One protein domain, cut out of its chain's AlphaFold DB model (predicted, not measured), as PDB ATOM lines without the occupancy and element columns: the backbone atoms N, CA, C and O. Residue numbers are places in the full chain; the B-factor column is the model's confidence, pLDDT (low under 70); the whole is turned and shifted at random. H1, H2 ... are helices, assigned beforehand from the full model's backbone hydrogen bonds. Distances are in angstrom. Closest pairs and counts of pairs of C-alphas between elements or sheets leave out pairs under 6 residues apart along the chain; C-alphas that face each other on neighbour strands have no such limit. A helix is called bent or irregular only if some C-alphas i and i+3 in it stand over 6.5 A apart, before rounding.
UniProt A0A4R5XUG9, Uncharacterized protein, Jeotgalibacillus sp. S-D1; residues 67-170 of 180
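AT A GLANCE: This is residues 67 to 170 of the 180 residues of an uncharacterized protein of Jeotgalibacillus sp. S-D1 (UniProt A0A4R5XUG9). Two long helices, H2 and H4, lie side by side and run the same way; bent H3 comes back beside H2 with its first arm, and its second arm crosses the beginning of H4. Short H1 lies off this body, near H3a, and residues 138 to 144 stick out at one end. The printed part has 104 residues with four named helices, H1, H2, H3, H4 in chain order, and no named strand: all helix. It is compact, with a radius of gyration of the C-alphas of 14.8 A, yet elongated, spanning 44 by 27 by 23 A.

IN THESE COORDINATES: Find C-alpha 67 at (10.902, 27.986, -25.418), where H1, residues 67 to 70, begins. H2, residues 84 to 101, starts at (24.151, 46.211, -39.106) and covers 25.2 A. H3, residues 118 to 139, was assigned as one helix by its hydrogen bonds but is bent: C-alphas 127 and 130 are 7.1 A apart. Its arms are H3a, residues 118 to 127, 14.6 A, and H3b, residues 130 to 139, 14.4 A, at a steep tilt of 46 degrees. H4, residues 148 to 168, runs 30.1 A to (28.022, 15.346, -37.266).

HOW THE PARTS SIT: H2 touches H4, the same way at a shallow tilt of 26 degrees; the closest C-alphas, Ile 86 and Thr 152, are 5.7 A apart. H2 and H3a form a helical hairpin at 30 degrees, closest at C-alphas 94 and 122, 6.5 A. H3b touches H4 at residues 151 to 155 alone, C-alphas 133 and 151 being closest at 7.2 A. H1 and H3a are close but not clearly touching, with C-alphas 69 and 124 closest at 7.8 A. Every O i to N i+4 pair is within hydrogen-bond range in H3a, H3b and H4, and 12 of 14 in H2; H1 is too short for one.

THE WHOLE: The farthest C-alphas, Gln 106 and Pro 143, are 46.5 A apart. The printed part has no cut; the links H1 to H2 and H2 to H3 are long, and in the latter residues 108 to 109 pair antiparallel with 115 to 116. Look for pLDDT under 70 at residues 67 to 84, 111, 141 to 143 and 145.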
ATOM      1  N   THR A  67      11.043  27.561 -26.815       41.97
ATOM      2  CA  THR A  67      10.902  27.986 -25.418       41.97
ATOM      3  C   THR A  67      12.241  28.314 -24.749       41.97
ATOM      4  O   THR A  67      12.295  29.206 -23.908       41.97
ATOM      5  N   GLU A  68      13.327  27.627 -25.109       47.75
ATOM      6  CA  GLU A  68      14.672  27.925 -24.599       47.75
ATOM      7  C   GLU A  68      15.279  29.128 -25.314       47.75
ATOM      8  O   GLU A  68      15.921  29.950 -24.670       47.75
ATOM      9  N   LEU A  69      14.985  29.301 -26.602       46.91
ATOM     10  CA  LEU A  69      15.368  30.493 -27.356       46.91
ATOM     11  C   LEU A  69      14.599  31.740 -26.872       46.91
ATOM     12  O   LEU A  69      15.185  32.803 -26.704       46.91
ATOM     13  N   ALA A  70      13.316  31.586 -26.526       44.03
ATOM     14  CA  ALA A  70      12.445  32.647 -26.012       44.03
ATOM     15  C   ALA A  70      12.774  33.087 -24.575       44.03
ATOM     16  O   ALA A  70      12.544  34.243 -24.235       44.03
ATOM     17  N   ARG A  71      13.385  32.233 -23.733       48.28
ATOM     18  CA  ARG A  71      13.950  32.689 -22.440       48.28
ATOM     19  C   ARG A  71      15.101  33.688 -22.615       48.28
ATOM     20  O   ARG A  71      15.462  34.353 -21.649       48.28
ATOM     21  N   HIS A  72      15.642  33.793 -23.827       46.47
ATOM     22  CA  HIS A  72      16.770  34.643 -24.190       46.47
ATOM     23  C   HIS A  72      16.401  35.674 -25.275       46.47
ATOM     24  O   HIS A  72      17.239  36.488 -25.651       46.47
ATOM     25  N   GLY A  73      15.161  35.663 -25.769       43.12
ATOM     26  CA  GLY A  73      14.712  36.438 -26.922       43.12
ATOM     27  C   GLY A  73      13.777  37.576 -26.539       43.12
ATOM     28  O   GLY A  73      12.606  37.517 -26.874       43.12
ATOM     29  N   GLU A  74      14.293  38.578 -25.834       41.88
ATOM     30  CA  GLU A  74      13.850  39.980 -25.910       41.88
ATOM     31  C   GLU A  74      14.744  40.786 -24.968       41.88
ATOM     32  O   GLU A  74      14.469  40.942 -23.779       41.88
ATOM     33  N   VAL A  75      15.871  41.270 -25.482       41.50
ATOM     34  CA  VAL A  75      16.581  42.353 -24.808       41.50
ATOM     35  C   VAL A  75      16.655  43.514 -25.785       41.50
ATOM     36  O   VAL A  75      17.614  43.668 -26.536       41.50
ATOM     37  N   GLU A  76      15.603  44.332 -25.802       38.00
ATOM     38  CA  GLU A  76      15.724  45.709 -26.275       38.00
ATOM     39  C   GLU A  76      16.606  46.453 -25.264       38.00
ATOM     40  O   GLU A  76      16.127  47.007 -24.276       38.00
ATOM     41  N   ILE A  77      17.927  46.404 -25.467       44.16
ATOM     42  CA  ILE A  77      18.889  47.184 -24.684       44.16
ATOM     43  C   ILE A  77      19.007  48.565 -25.341       44.16
ATOM     44  O   ILE A  77      19.534  48.669 -26.453       44.16
ATOM     45  N   PRO A  78      18.567  49.653 -24.685       30.86
ATOM     46  CA  PRO A  78      18.723  50.996 -25.223       30.86
ATOM     47  C   PRO A  78      20.214  51.359 -25.243       30.86
ATOM     48  O   PRO A  78      20.830  51.511 -24.192       30.86
ATOM     49  N   GLY A  79      20.800  51.506 -26.435       41.78
ATOM     50  CA  GLY A  79      22.168  52.018 -26.606       41.78
ATOM     51  C   GLY A  79      23.113  51.139 -27.424       41.78
ATOM     52  O   GLY A  79      24.139  51.642 -27.878       41.78
ATOM     53  N   LEU A  80      22.760  49.878 -27.693       43.09
ATOM     54  CA  LEU A  80      23.451  49.075 -28.701       43.09
ATOM     55  C   LEU A  80      22.783  49.347 -30.050       43.09
ATOM     56  O   LEU A  80      21.705  48.832 -30.333       43.09
ATOM     57  N   GLN A  81      23.399  50.169 -30.899       48.19
ATOM     58  CA  GLN A  81      23.059  50.097 -32.318       48.19
ATOM     59  C   GLN A  81      23.499  48.702 -32.774       48.19
ATOM     60  O   GLN A  81      24.694  48.407 -32.656       48.19
ATOM     61  N   PRO A  82      22.597  47.819 -33.244       53.53
ATOM     62  CA  PRO A  82      23.036  46.570 -33.836       53.53
ATOM     63  C   PRO A  82      24.004  46.957 -34.948       53.53
ATOM     64  O   PRO A  82      23.663  47.766 -35.816       53.53
ATOM     65  N   ASN A  83      25.243  46.470 -34.869       62.41
ATOM     66  CA  ASN A  83      26.235  46.681 -35.914       62.41
ATOM     67  C   ASN A  83      25.696  46.004 -37.179       62.41
ATOM     68  O   ASN A  83      25.964  44.827 -37.415       62.41
ATOM     69  N   HIS A  84      24.897  46.738 -37.961       68.19
ATOM     70  CA  HIS A  84      24.151  46.211 -39.106       68.19
ATOM     71  C   HIS A  84      25.101  45.520 -40.086       68.19
ATOM     72  O   HIS A  84      24.800  44.437 -40.561       68.19
ATOM     73  N   SER A  85      26.317  46.055 -40.252       77.31
ATOM     74  CA  SER A  85      27.372  45.437 -41.062       77.31
ATOM     75  C   SER A  85      27.739  44.016 -40.607       77.31
ATOM     76  O   SER A  85      27.798  43.108 -41.429       77.31
ATOM     77  N   ILE A  86      27.923  43.787 -39.300       78.50
ATOM     78  CA  ILE A  86      28.265  42.457 -38.761       78.50
ATOM     79  C   ILE A  86      27.078  41.511 -38.938       78.50
ATOM     80  O   ILE A  86      27.249  40.359 -39.335       78.50
ATOM     81  N   HIS A  87      25.869  42.001 -38.671       80.94
ATOM     82  CA  HIS A  87      24.652  41.214 -38.806       80.94
ATOM     83  C   HIS A  87      24.408  40.794 -40.264       80.94
ATOM     84  O   HIS A  87      24.157  39.621 -40.528       80.94
ATOM     85  N   ASP A  88      24.555  41.715 -41.215       82.69
ATOM     86  CA  ASP A  88      24.355  41.464 -42.642       82.69
ATOM     87  C   ASP A  88      25.432  40.533 -43.213       82.69
ATOM     88  O   ASP A  88      25.099  39.566 -43.902       82.69
ATOM     89  N   GLN A  89      26.705  40.743 -42.854       81.06
ATOM     90  CA  GLN A  89      27.807  39.842 -43.215       81.06
ATOM     91  C   GLN A  89      27.590  38.430 -42.667       81.06
ATOM     92  O   GLN A  89      27.804  37.439 -43.367       81.06
ATOM     93  N   THR A  90      27.144  38.322 -41.417       81.62
ATOM     94  CA  THR A  90      26.887  37.022 -40.792       81.62
ATOM     95  C   THR A  90      25.672  36.340 -41.416       81.62
ATOM     96  O   THR A  90      25.710  35.143 -41.689       81.62
ATOM     97  N   LYS A  91      24.610  37.096 -41.711       84.94
ATOM     98  CA  LYS A  91      23.415  36.591 -42.394       84.94
ATOM     99  C   LYS A  91      23.743  36.057 -43.782       84.94
ATOM    100  O   LYS A  91      23.280  34.976 -44.140       84.94
ATOM    101  N   GLN A  92      24.545  36.791 -44.550       84.44
ATOM    102  CA  GLN A  92      25.015  36.335 -45.853       84.44
ATOM    103  C   GLN A  92      25.811  35.031 -45.717       84.44
ATOM    104  O   GLN A  92      25.496  34.053 -46.391       84.44
ATOM    105  N   PHE A  93      26.765  34.985 -44.784       83.94
ATOM    106  CA  PHE A  93      27.565  33.790 -44.523       83.94
ATOM    107  C   PHE A  93      26.706  32.571 -44.154       83.94
ATOM    108  O   PHE A  93      26.902  31.492 -44.704       83.94
ATOM    109  N   ILE A  94      25.714  32.727 -43.270       84.25
ATOM    110  CA  ILE A  94      24.786  31.647 -42.892       84.25
ATOM    111  C   ILE A  94      24.038  31.109 -44.120       84.25
ATOM    112  O   ILE A  94      23.972  29.893 -44.322       84.25
ATOM    113  N   ASN A  95      23.511  32.006 -44.959       84.81
ATOM    114  CA  ASN A  95      22.747  31.639 -46.151       84.81
ATOM    115  C   ASN A  95      23.588  30.906 -47.206       84.81
ATOM    116  O   ASN A  95      23.051  30.074 -47.933       84.81
ATOM    117  N   GLU A  96      24.887  31.191 -47.289       84.94
ATOM    118  CA  GLU A  96      25.820  30.502 -48.190       84.94
ATOM    119  C   GLU A  96      26.291  29.157 -47.610       84.94
ATOM    120  O   GLU A  96      26.378  28.153 -48.324       84.94
ATOM    121  N   GLN A  97      26.538  29.102 -46.298       80.81
ATOM    122  CA  GLN A  97      27.135  27.941 -45.635       80.81
ATOM    123  C   GLN A  97      26.141  26.819 -45.338       80.81
ATOM    124  O   GLN A  97      26.510  25.650 -45.432       80.81
ATOM    125  N   ILE A  98      24.882  27.122 -44.999       81.50
ATOM    126  CA  ILE A  98      23.876  26.078 -44.730       81.50
ATOM    127  C   ILE A  98      23.683  25.152 -45.947       81.50
ATOM    128  O   ILE A  98      23.749  23.930 -45.777       81.50
ATOM    129  N   PRO A  99      23.484  25.664 -47.178       82.25
ATOM    130  CA  PRO A  99      23.408  24.821 -48.368       82.25
ATOM    131  C   PRO A  99      24.673  23.996 -48.616       82.25
ATOM    132  O   PRO A  99      24.557  22.866 -49.081       82.25
ATOM    133  N   LEU A 100      25.853  24.535 -48.288       80.56
ATOM    134  CA  LEU A 100      27.138  23.858 -48.472       80.56
ATOM    135  C   LEU A 100      27.342  22.715 -47.466       80.56
ATOM    136  O   LEU A 100      27.703  21.609 -47.853       80.56
ATOM    137  N   VAL A 101      27.087  22.961 -46.178       78.81
ATOM    138  CA  VAL A 101      27.287  21.974 -45.100       78.81
ATOM    139  C   VAL A 101      26.247  20.852 -45.165       78.81
ATOM    140  O   VAL A 101      26.543  19.700 -44.842       78.81
ATOM    141  N   PHE A 102      25.029  21.174 -45.602       80.56
ATOM    142  CA  PHE A 102      23.905  20.242 -45.694       80.56
ATOM    143  C   PHE A 102      23.516  19.926 -47.144       80.56
ATOM    144  O   PHE A 102      22.342  19.648 -47.409       80.56
ATOM    145  N   SER A 103      24.469  19.963 -48.085       80.75
ATOM    146  CA  SER A 103      24.228  19.632 -49.500       80.75
ATOM    147  C   SER A 103      23.669  18.219 -49.665       80.75
ATOM    148  O   SER A 103      22.721  18.007 -50.416       80.75
ATOM    149  N   ASP A 104      24.205  17.274 -48.889       76.31
ATOM    150  CA  ASP A 104      23.846  15.852 -48.967       76.31
ATOM    151  C   ASP A 104      22.751  15.474 -47.953       76.31
ATOM    152  O   ASP A 104      22.425  14.302 -47.785       76.31
ATOM    153  N   CYS A 105      22.214  16.455 -47.219       73.31
ATOM    154  CA  CYS A 105      21.113  16.268 -46.276       73.31
ATOM    155  C   CYS A 105      19.791  16.660 -46.941       73.31
ATOM    156  O   CYS A 105      19.525  17.842 -47.175       73.31
ATOM    157  N   GLN A 106      18.929  15.669 -47.182       74.38
ATOM    158  CA  GLN A 106      17.551  15.908 -47.626       74.38
ATOM    159  C   GLN A 106      16.718  16.574 -46.519       74.38
ATOM    160  O   GLN A 106      15.930  17.479 -46.787       74.38
ATOM    161  N   VAL A 107      16.920  16.129 -45.277       79.19
ATOM    162  CA  VAL A 107      16.266  16.617 -44.061       79.19
ATOM    163  C   VAL A 107      17.348  16.787 -43.000       79.19
ATOM    164  O   VAL A 107      18.258  15.962 -42.916       79.19
ATOM    165  N   ILE A 108      17.270  17.875 -42.237       79.88
ATOM    166  CA  ILE A 108      18.138  18.114 -41.084       79.88
ATOM    167  C   ILE A 108      17.337  17.748 -39.841       79.88
ATOM    168  O   ILE A 108      16.168  18.102 -39.753       79.88
ATOM    169  N   PHE A 109      17.941  17.038 -38.903       78.69
ATOM    170  CA  PHE A 109      17.341  16.625 -37.645       78.69
ATOM    171  C   PHE A 109      17.975  17.378 -36.475       78.69
ATOM    172  O   PHE A 109      19.175  17.660 -36.491       78.69
ATOM    173  N   ASP A 110      17.171  17.711 -35.470       75.06
ATOM    174  CA  ASP A 110      17.646  18.232 -34.189       75.06
ATOM    175  C   ASP A 110      18.339  17.122 -33.363       75.06
ATOM    176  O   ASP A 110      18.258  15.941 -33.720       75.06
ATOM    177  N   PRO A 111      19.002  17.458 -32.240       66.62
ATOM    178  CA  PRO A 111      19.618  16.465 -31.350       66.62
ATOM    179  C   PRO A 111      18.639  15.429 -30.762       66.62
ATOM    180  O   PRO A 111      19.069  14.414 -30.219       66.62
ATOM    181  N   VAL A 112      17.331  15.684 -30.838       70.50
ATOM    182  CA  VAL A 112      16.244  14.823 -30.345       70.50
ATOM    183  C   VAL A 112      15.664  13.949 -31.477       70.50
ATOM    184  O   VAL A 112      14.877  13.040 -31.217       70.50
ATOM    185  N   GLY A 113      16.087  14.163 -32.727       70.94
ATOM    186  CA  GLY A 113      15.638  13.432 -33.910       70.94
ATOM    187  C   GLY A 113      14.422  14.033 -34.623       70.94
ATOM    188  O   GLY A 113      13.834  13.361 -35.471       70.94
ATOM    189  N   ASN A 114      14.025  15.274 -34.326       74.88
ATOM    190  CA  ASN A 114      12.935  15.948 -35.034       74.88
ATOM    191  C   ASN A 114      13.444  16.661 -36.291       74.88
ATOM    192  O   ASN A 114      14.498  17.295 -36.246       74.88
ATOM    193  N   PRO A 115      12.698  16.634 -37.408       79.12
ATOM    194  CA  PRO A 115      13.084  17.352 -38.613       79.12
ATOM    195  C   PRO A 115      13.025  18.875 -38.398       79.12
ATOM    196  O   PRO A 115      11.982  19.422 -38.036       79.12
ATOM    197  N   ILE A 116      14.130  19.566 -38.674       79.31
ATOM    198  CA  ILE A 116      14.253  21.024 -38.666       79.31
ATOM    199  C   ILE A 116      14.305  21.543 -40.117       79.31
ATOM    200  O   ILE A 116      15.155  21.110 -40.902       79.31
ATOM    201  N   PRO A 117      13.448  22.511 -40.495       80.19
ATOM    202  CA  PRO A 117      13.579  23.239 -41.757       80.19
ATOM    203  C   PRO A 117      14.876  24.059 -41.812       80.19
ATOM    204  O   PRO A 117      15.268  24.667 -40.819       80.19
ATOM    205  N   LYS A 118      15.504  24.161 -42.991       77.75
ATOM    206  CA  LYS A 118      16.735  24.958 -43.179       77.75
ATOM    207  C   LYS A 118      16.559  26.420 -42.748       77.75
ATOM    208  O   LYS A 118      17.435  26.957 -42.080       77.75
ATOM    209  N   ASP A 119      15.406  27.015 -43.050       76.44
ATOM    210  CA  ASP A 119      15.094  28.403 -42.678       76.44
ATOM    211  C   ASP A 119      15.066  28.609 -41.159       76.44
ATOM    212  O   ASP A 119      15.530  29.631 -40.661       76.44
ATOM    213  N   ASN A 120      14.615  27.603 -40.407       81.38
ATOM    214  CA  ASN A 120      14.578  27.665 -38.950       81.38
ATOM    215  C   ASN A 120      15.998  27.656 -38.356       81.38
ATOM    216  O   ASN A 120      16.266  28.343 -37.379       81.38
ATOM    217  N   ILE A 121      16.949  26.949 -38.977       81.38
ATOM    218  CA  ILE A 121      18.364  26.989 -38.562       81.38
ATOM    219  C   ILE A 121      18.939  28.392 -38.772       81.38
ATOM    220  O   ILE A 121      19.612  28.922 -37.887       81.38
ATOM    221  N   SER A 122      18.647  29.007 -39.922       82.19
ATOM    222  CA  SER A 122      19.053  30.384 -40.204       82.19
ATOM    223  C   SER A 122      18.484  31.352 -39.167       82.19
ATOM    224  O   SER A 122      19.229  32.145 -38.599       82.19
ATOM    225  N   GLU A 123      17.186  31.266 -38.873       81.62
ATOM    226  CA  GLU A 123      16.525  32.112 -37.873       81.62
ATOM    227  C   GLU A 123      17.103  31.911 -36.469       81.62
ATOM    228  O   GLU A 123      17.404  32.892 -35.789       81.62
ATOM    229  N   GLN A 124      17.336  30.665 -36.051       78.62
ATOM    230  CA  GLN A 124      17.923  30.349 -34.748       78.62
ATOM    231  C   GLN A 124      19.316  30.955 -34.571       78.62
ATOM    232  O   GLN A 124      19.616  31.509 -33.511       78.62
ATOM    233  N   LEU A 125      20.168  30.864 -35.596       83.12
ATOM    234  CA  LEU A 125      21.510  31.440 -35.561       83.12
ATOM    235  C   LEU A 125      21.458  32.970 -35.544       83.12
ATOM    236  O   LEU A 125      22.177  33.585 -34.759       83.12
ATOM    237  N   LEU A 126      20.583  33.575 -36.355       83.19
ATOM    238  CA  LEU A 126      20.397  35.027 -36.407       83.19
ATOM    239  C   LEU A 126      19.903  35.598 -35.071       83.19
ATOM    240  O   LEU A 126      20.422  36.616 -34.615       83.19
ATOM    241  N   GLN A 127      18.960  34.924 -34.410       81.44
ATOM    242  CA  GLN A 127      18.433  35.350 -33.108       81.44
ATOM    243  C   GLN A 127      19.490  35.327 -31.996       81.44
ATOM    244  O   GLN A 127      19.416  36.124 -31.064       81.44
ATOM    245  N   GLN A 128      20.499  34.460 -32.099       77.81
ATOM    246  CA  GLN A 128      21.580  34.361 -31.112       77.81
ATOM    247  C   GLN A 128      22.720  35.369 -31.347       77.81
ATOM    248  O   GLN A 128      23.548  35.575 -30.454       77.81
ATOM    249  N   LEU A 129      22.783  36.025 -32.514       81.56
ATOM    250  CA  LEU A 129      23.881  36.943 -32.847       81.56
ATOM    251  C   LEU A 129      24.031  38.123 -31.878       81.56
ATOM    252  O   LEU A 129      25.167  38.376 -31.475       81.56
ATOM    253  N   PRO A 130      22.964  38.843 -31.474       79.81
ATOM    254  CA  PRO A 130      23.111  40.013 -30.609       79.81
ATOM    255  C   PRO A 130      23.783  39.668 -29.276       79.81
ATOM    256  O   PRO A 130      24.744  40.322 -28.873       79.81
ATOM    257  N   GLN A 131      23.341  38.581 -28.642       77.88
ATOM    258  CA  GLN A 131      23.912  38.100 -27.384       77.88
ATOM    259  C   GLN A 131      25.338  37.596 -27.564       77.88
ATOM    260  O   GLN A 131      26.195  37.817 -26.710       77.88
ATOM    261  N   ARG A 132      25.628  36.941 -28.694       79.19
ATOM    262  CA  ARG A 132      26.981  36.462 -28.966       79.19
ATOM    263  C   ARG A 132      27.965  37.613 -29.162       79.19
ATOM    264  O   ARG A 132      29.079  37.537 -28.647       79.19
ATOM    265  N   ILE A 133      27.554  38.675 -29.858       80.19
ATOM    266  CA  ILE A 133      28.354  39.898 -30.024       80.19
ATOM    267  C   ILE A 133      28.690  40.487 -28.651       80.19
ATOM    268  O   ILE A 133      29.861  40.750 -28.376       80.19
ATOM    269  N   GLU A 134      27.695  40.626 -27.773       78.75
ATOM    270  CA  GLU A 134      27.892  41.130 -26.411       78.75
ATOM    271  C   GLU A 134      28.832  40.229 -25.600       78.75
ATOM    272  O   GLU A 134      29.788  40.710 -24.995       78.75
ATOM    273  N   HIS A 135      28.628  38.910 -25.633       78.38
ATOM    274  CA  HIS A 135      29.474  37.958 -24.919       78.38
ATOM    275  C   HIS A 135      30.942  38.039 -25.364       78.38
ATOM    276  O   HIS A 135      31.847  37.990 -24.532       78.38
ATOM    277  N   ILE A 136      31.198  38.164 -26.670       76.75
ATOM    278  CA  ILE A 136      32.559  38.306 -27.205       76.75
ATOM    279  C   ILE A 136      33.178  39.637 -26.758       76.75
ATOM    280  O   ILE A 136      34.340  39.660 -26.359       76.75
ATOM    281  N   GLN A 137      32.414  40.731 -26.781       76.44
ATOM    282  CA  GLN A 137      32.887  42.050 -26.357       76.44
ATOM    283  C   GLN A 137      33.178  42.117 -24.853       76.44
ATOM    284  O   GLN A 137      34.230  42.616 -24.462       76.44
ATOM    285  N   THR A 138      32.294  41.575 -24.012       76.38
ATOM    286  CA  THR A 138      32.443  41.581 -22.548       76.38
ATOM    287  C   THR A 138      33.585  40.683 -22.079       76.38
ATOM    288  O   THR A 138      34.309  41.039 -21.150       76.38
ATOM    289  N   ASN A 139      33.790  39.534 -22.728       74.31
ATOM    290  CA  ASN A 139      34.858  38.603 -22.357       74.31
ATOM    291  C   ASN A 139      36.205  38.908 -23.027       74.31
ATOM    292  O   ASN A 139      37.210  38.257 -22.727       74.31
ATOM    293  N   HIS A 140      36.267  39.901 -23.913       76.69
ATOM    294  CA  HIS A 140      37.517  40.309 -24.530       76.69
ATOM    295  C   HIS A 140      38.458  40.958 -23.500       76.69
ATOM    296  O   HIS A 140      38.257  42.090 -23.065       76.69
ATOM    297  N   ARG A 141      39.540  40.255 -23.140       66.81
ATOM    298  CA  ARG A 141      40.577  40.738 -22.204       66.81
ATOM    299  C   ARG A 141      41.716  41.543 -22.847       66.81
ATOM    300  O   ARG A 141      42.705  41.835 -22.173       66.81
ATOM    301  N   GLY A 142      41.633  41.878 -24.132       69.25
ATOM    302  CA  GLY A 142      42.675  42.664 -24.795       69.25
ATOM    303  C   GLY A 142      42.599  44.165 -24.466       69.25
ATOM    304  O   GLY A 142      41.540  44.667 -24.092       69.25
ATOM    305  N   PRO A 143      43.713  44.903 -24.624       59.84
ATOM    306  CA  PRO A 143      43.801  46.324 -24.272       59.84
ATOM    307  C   PRO A 143      43.011  47.257 -25.206       59.84
ATOM    308  O   PRO A 143      42.776  48.407 -24.846       59.84
ATOM    309  N   SER A 144      42.602  46.775 -26.385       71.06
ATOM    310  CA  SER A 144      41.854  47.538 -27.393       71.06
ATOM    311  C   SER A 144      40.490  46.900 -27.654       71.06
ATOM    312  O   SER A 144      40.404  45.675 -27.629       71.06
ATOM    313  N   PRO A 145      39.431  47.672 -27.949       69.75
ATOM    314  CA  PRO A 145      38.169  47.093 -28.399       69.75
ATOM    315  C   PRO A 145      38.386  46.287 -29.688       69.75
ATOM    316  O   PRO A 145      39.183  46.681 -30.542       69.75
ATOM    317  N   LEU A 146      37.681  45.162 -29.816       73.94
ATOM    318  CA  LEU A 146      37.728  44.328 -31.018       73.94
ATOM    319  C   LEU A 146      37.260  45.123 -32.238       73.94
ATOM    320  O   LEU A 146      36.266  45.852 -32.171       73.94
ATOM    321  N   SER A 147      37.956  44.959 -33.363       80.81
ATOM    322  CA  SER A 147      37.495  45.519 -34.631       80.81
ATOM    323  C   SER A 147      36.249  44.780 -35.123       80.81
ATOM    324  O   SER A 147      36.029  43.609 -34.802       80.81
ATOM    325  N   ASN A 148      35.437  45.445 -35.950       79.06
ATOM    326  CA  ASN A 148      34.273  44.804 -36.571       79.06
ATOM    327  C   ASN A 148      34.674  43.568 -37.388       79.06
ATOM    328  O   ASN A 148      33.956  42.580 -37.382       79.06
ATOM    329  N   GLU A 149      35.840  43.596 -38.032       77.25
ATOM    330  CA  GLU A 149      36.373  42.464 -38.791       77.25
ATOM    331  C   GLU A 149      36.730  41.274 -37.888       77.25
ATOM    332  O   GLU A 149      36.372  40.137 -38.188       77.25
ATOM    333  N   GLN A 150      37.354  41.532 -36.733       79.12
ATOM    334  CA  GLN A 150      37.649  40.497 -35.739       79.12
ATOM    335  C   GLN A 150      36.366  39.898 -35.155       79.12
ATOM    336  O   GLN A 150      36.263  38.679 -35.023       79.12
ATOM    337  N   LEU A 151      35.375  40.740 -34.843       79.62
ATOM    338  CA  LEU A 151      34.067  40.290 -34.364       79.62
ATOM    339  C   LEU A 151      33.367  39.414 -35.406       79.62
ATOM    340  O   LEU A 151      32.939  38.309 -35.073       79.62
ATOM    341  N   THR A 152      33.310  39.857 -36.666       80.50
ATOM    342  CA  THR A 152      32.740  39.072 -37.768       80.50
ATOM    343  C   THR A 152      33.450  37.724 -37.907       80.50
ATOM    344  O   THR A 152      32.782  36.695 -37.966       80.50
ATOM    345  N   ALA A 153      34.787  37.689 -37.883       78.44
ATOM    346  CA  ALA A 153      35.548  36.445 -38.007       78.44
ATOM    347  C   ALA A 153      35.282  35.460 -36.852       78.44
ATOM    348  O   ALA A 153      35.146  34.255 -37.074       78.44
ATOM    349  N   MET A 154      35.173  35.955 -35.614       80.44
ATOM    350  CA  MET A 154      34.844  35.120 -34.453       80.44
ATOM    351  C   MET A 154      33.429  34.543 -34.555       80.44
ATOM    352  O   MET A 154      33.235  33.349 -34.334       80.44
ATOM    353  N   ILE A 155      32.460  35.361 -34.962       83.06
ATOM    354  CA  ILE A 155      31.068  34.936 -35.129       83.06
ATOM    355  C   ILE A 155      30.940  33.914 -36.261       83.06
ATOM    356  O   ILE A 155      30.316  32.873 -36.076       83.06
ATOM    357  N   GLN A 156      31.566  34.157 -37.415       83.50
ATOM    358  CA  GLN A 156      31.572  33.207 -38.533       83.50
ATOM    359  C   GLN A 156      32.201  31.866 -38.137       83.50
ATOM    360  O   GLN A 156      31.700  30.805 -38.519       83.50
ATOM    361  N   ARG A 157      33.263  31.893 -37.321       81.31
ATOM    362  CA  ARG A 157      33.856  30.682 -36.748       81.31
ATOM    363  C   ARG A 157      32.864  29.939 -35.854       81.31
ATOM    364  O   ARG A 157      32.742  28.725 -35.997       81.31
ATOM    365  N   ASP A 158      32.159  30.632 -34.966       81.69
ATOM    366  CA  ASP A 158      31.162  30.007 -34.087       81.69
ATOM    367  C   ASP A 158      29.992  29.411 -34.876       81.69
ATOM    368  O   ASP A 158      29.588  28.282 -34.606       81.69
ATOM    369  N   VAL A 159      29.498  30.130 -35.892       83.00
ATOM    370  CA  VAL A 159      28.472  29.639 -36.825       83.00
ATOM    371  C   VAL A 159      28.953  28.355 -37.497       83.00
ATOM    372  O   VAL A 159      28.232  27.362 -37.521       83.00
ATOM    373  N   SER A 160      30.184  28.347 -38.011       81.69
ATOM    374  CA  SER A 160      30.767  27.174 -38.666       81.69
ATOM    375  C   SER A 160      30.841  25.968 -37.722       81.69
ATOM    376  O   SER A 160      30.384  24.879 -38.073       81.69
ATOM    377  N   HIS A 161      31.328  26.161 -36.490       81.75
ATOM    378  CA  HIS A 161      31.360  25.095 -35.478       81.75
ATOM    379  C   HIS A 161      29.966  24.556 -35.163       81.75
ATOM    380  O   HIS A 161      29.793  23.341 -35.107       81.75
ATOM    381  N   ALA A 162      28.970  25.433 -35.018       79.44
ATOM    382  CA  ALA A 162      27.589  25.038 -34.759       79.44
ATOM    383  C   ALA A 162      27.014  24.183 -35.902       79.44
ATOM    384  O   ALA A 162      26.458  23.108 -35.664       79.44
ATOM    385  N   LEU A 163      27.205  24.618 -37.153       82.25
ATOM    386  CA  LEU A 163      26.749  23.894 -38.342       82.25
ATOM    387  C   LEU A 163      27.437  22.528 -38.475       82.25
ATOM    388  O   LEU A 163      26.771  21.527 -38.737       82.25
ATOM    389  N   HIS A 164      28.752  22.457 -38.253       81.62
ATOM    390  CA  HIS A 164      29.498  21.198 -38.292       81.62
ATOM    391  C   HIS A 164      29.101  20.241 -37.165       81.62
ATOM    392  O   HIS A 164      28.950  19.044 -37.413       81.62
ATOM    393  N   ALA A 165      28.891  20.749 -35.949       79.12
ATOM    394  CA  ALA A 165      28.415  19.951 -34.825       79.12
ATOM    395  C   ALA A 165      27.026  19.362 -35.105       79.12
ATOM    396  O   ALA A 165      26.785  18.192 -34.806       79.12
ATOM    397  N   LEU A 166      26.132  20.138 -35.727       79.69
ATOM    398  CA  LEU A 166      24.826  19.650 -36.162       79.69
ATOM    399  C   LEU A 166      24.955  18.621 -37.288       79.69
ATOM    400  O   LEU A 166      24.291  17.589 -37.240       79.69
ATOM    401  N   ARG A 167      25.830  18.860 -38.276       79.25
ATOM    402  CA  ARG A 167      26.109  17.926 -39.380       79.25
ATOM    403  C   ARG A 167      26.628  16.580 -38.881       79.25
ATOM    404  O   ARG A 167      26.204  15.556 -39.400       79.25
ATOM    405  N   ALA A 168      27.495  16.572 -37.870       77.94
ATOM    406  CA  ALA A 168      28.022  15.346 -37.266       77.94
ATOM    407  C   ALA A 168      26.941  14.484 -36.588       77.94
ATOM    408  O   ALA A 168      27.135  13.284 -36.423       77.94
ATOM    409  N   GLN A 169      25.811  15.086 -36.207       75.69
ATOM    410  CA  GLN A 169      24.658  14.394 -35.621       75.69
ATOM    411  C   GLN A 169      23.652  13.916 -36.680       75.69
ATOM    412  O   GLN A 169      22.723  13.183 -36.351       75.69
ATOM    413  N   GLN A 170      23.814  14.320 -37.946       77.88
ATOM    414  CA  GLN A 170      22.902  13.911 -39.011       77.88
ATOM    415  C   GLN A 170      23.142  12.456 -39.414       77.88
ATOM    416  O   GLN A 170      24.296  12.022 -39.483       77.88
TER     417      GLN A 170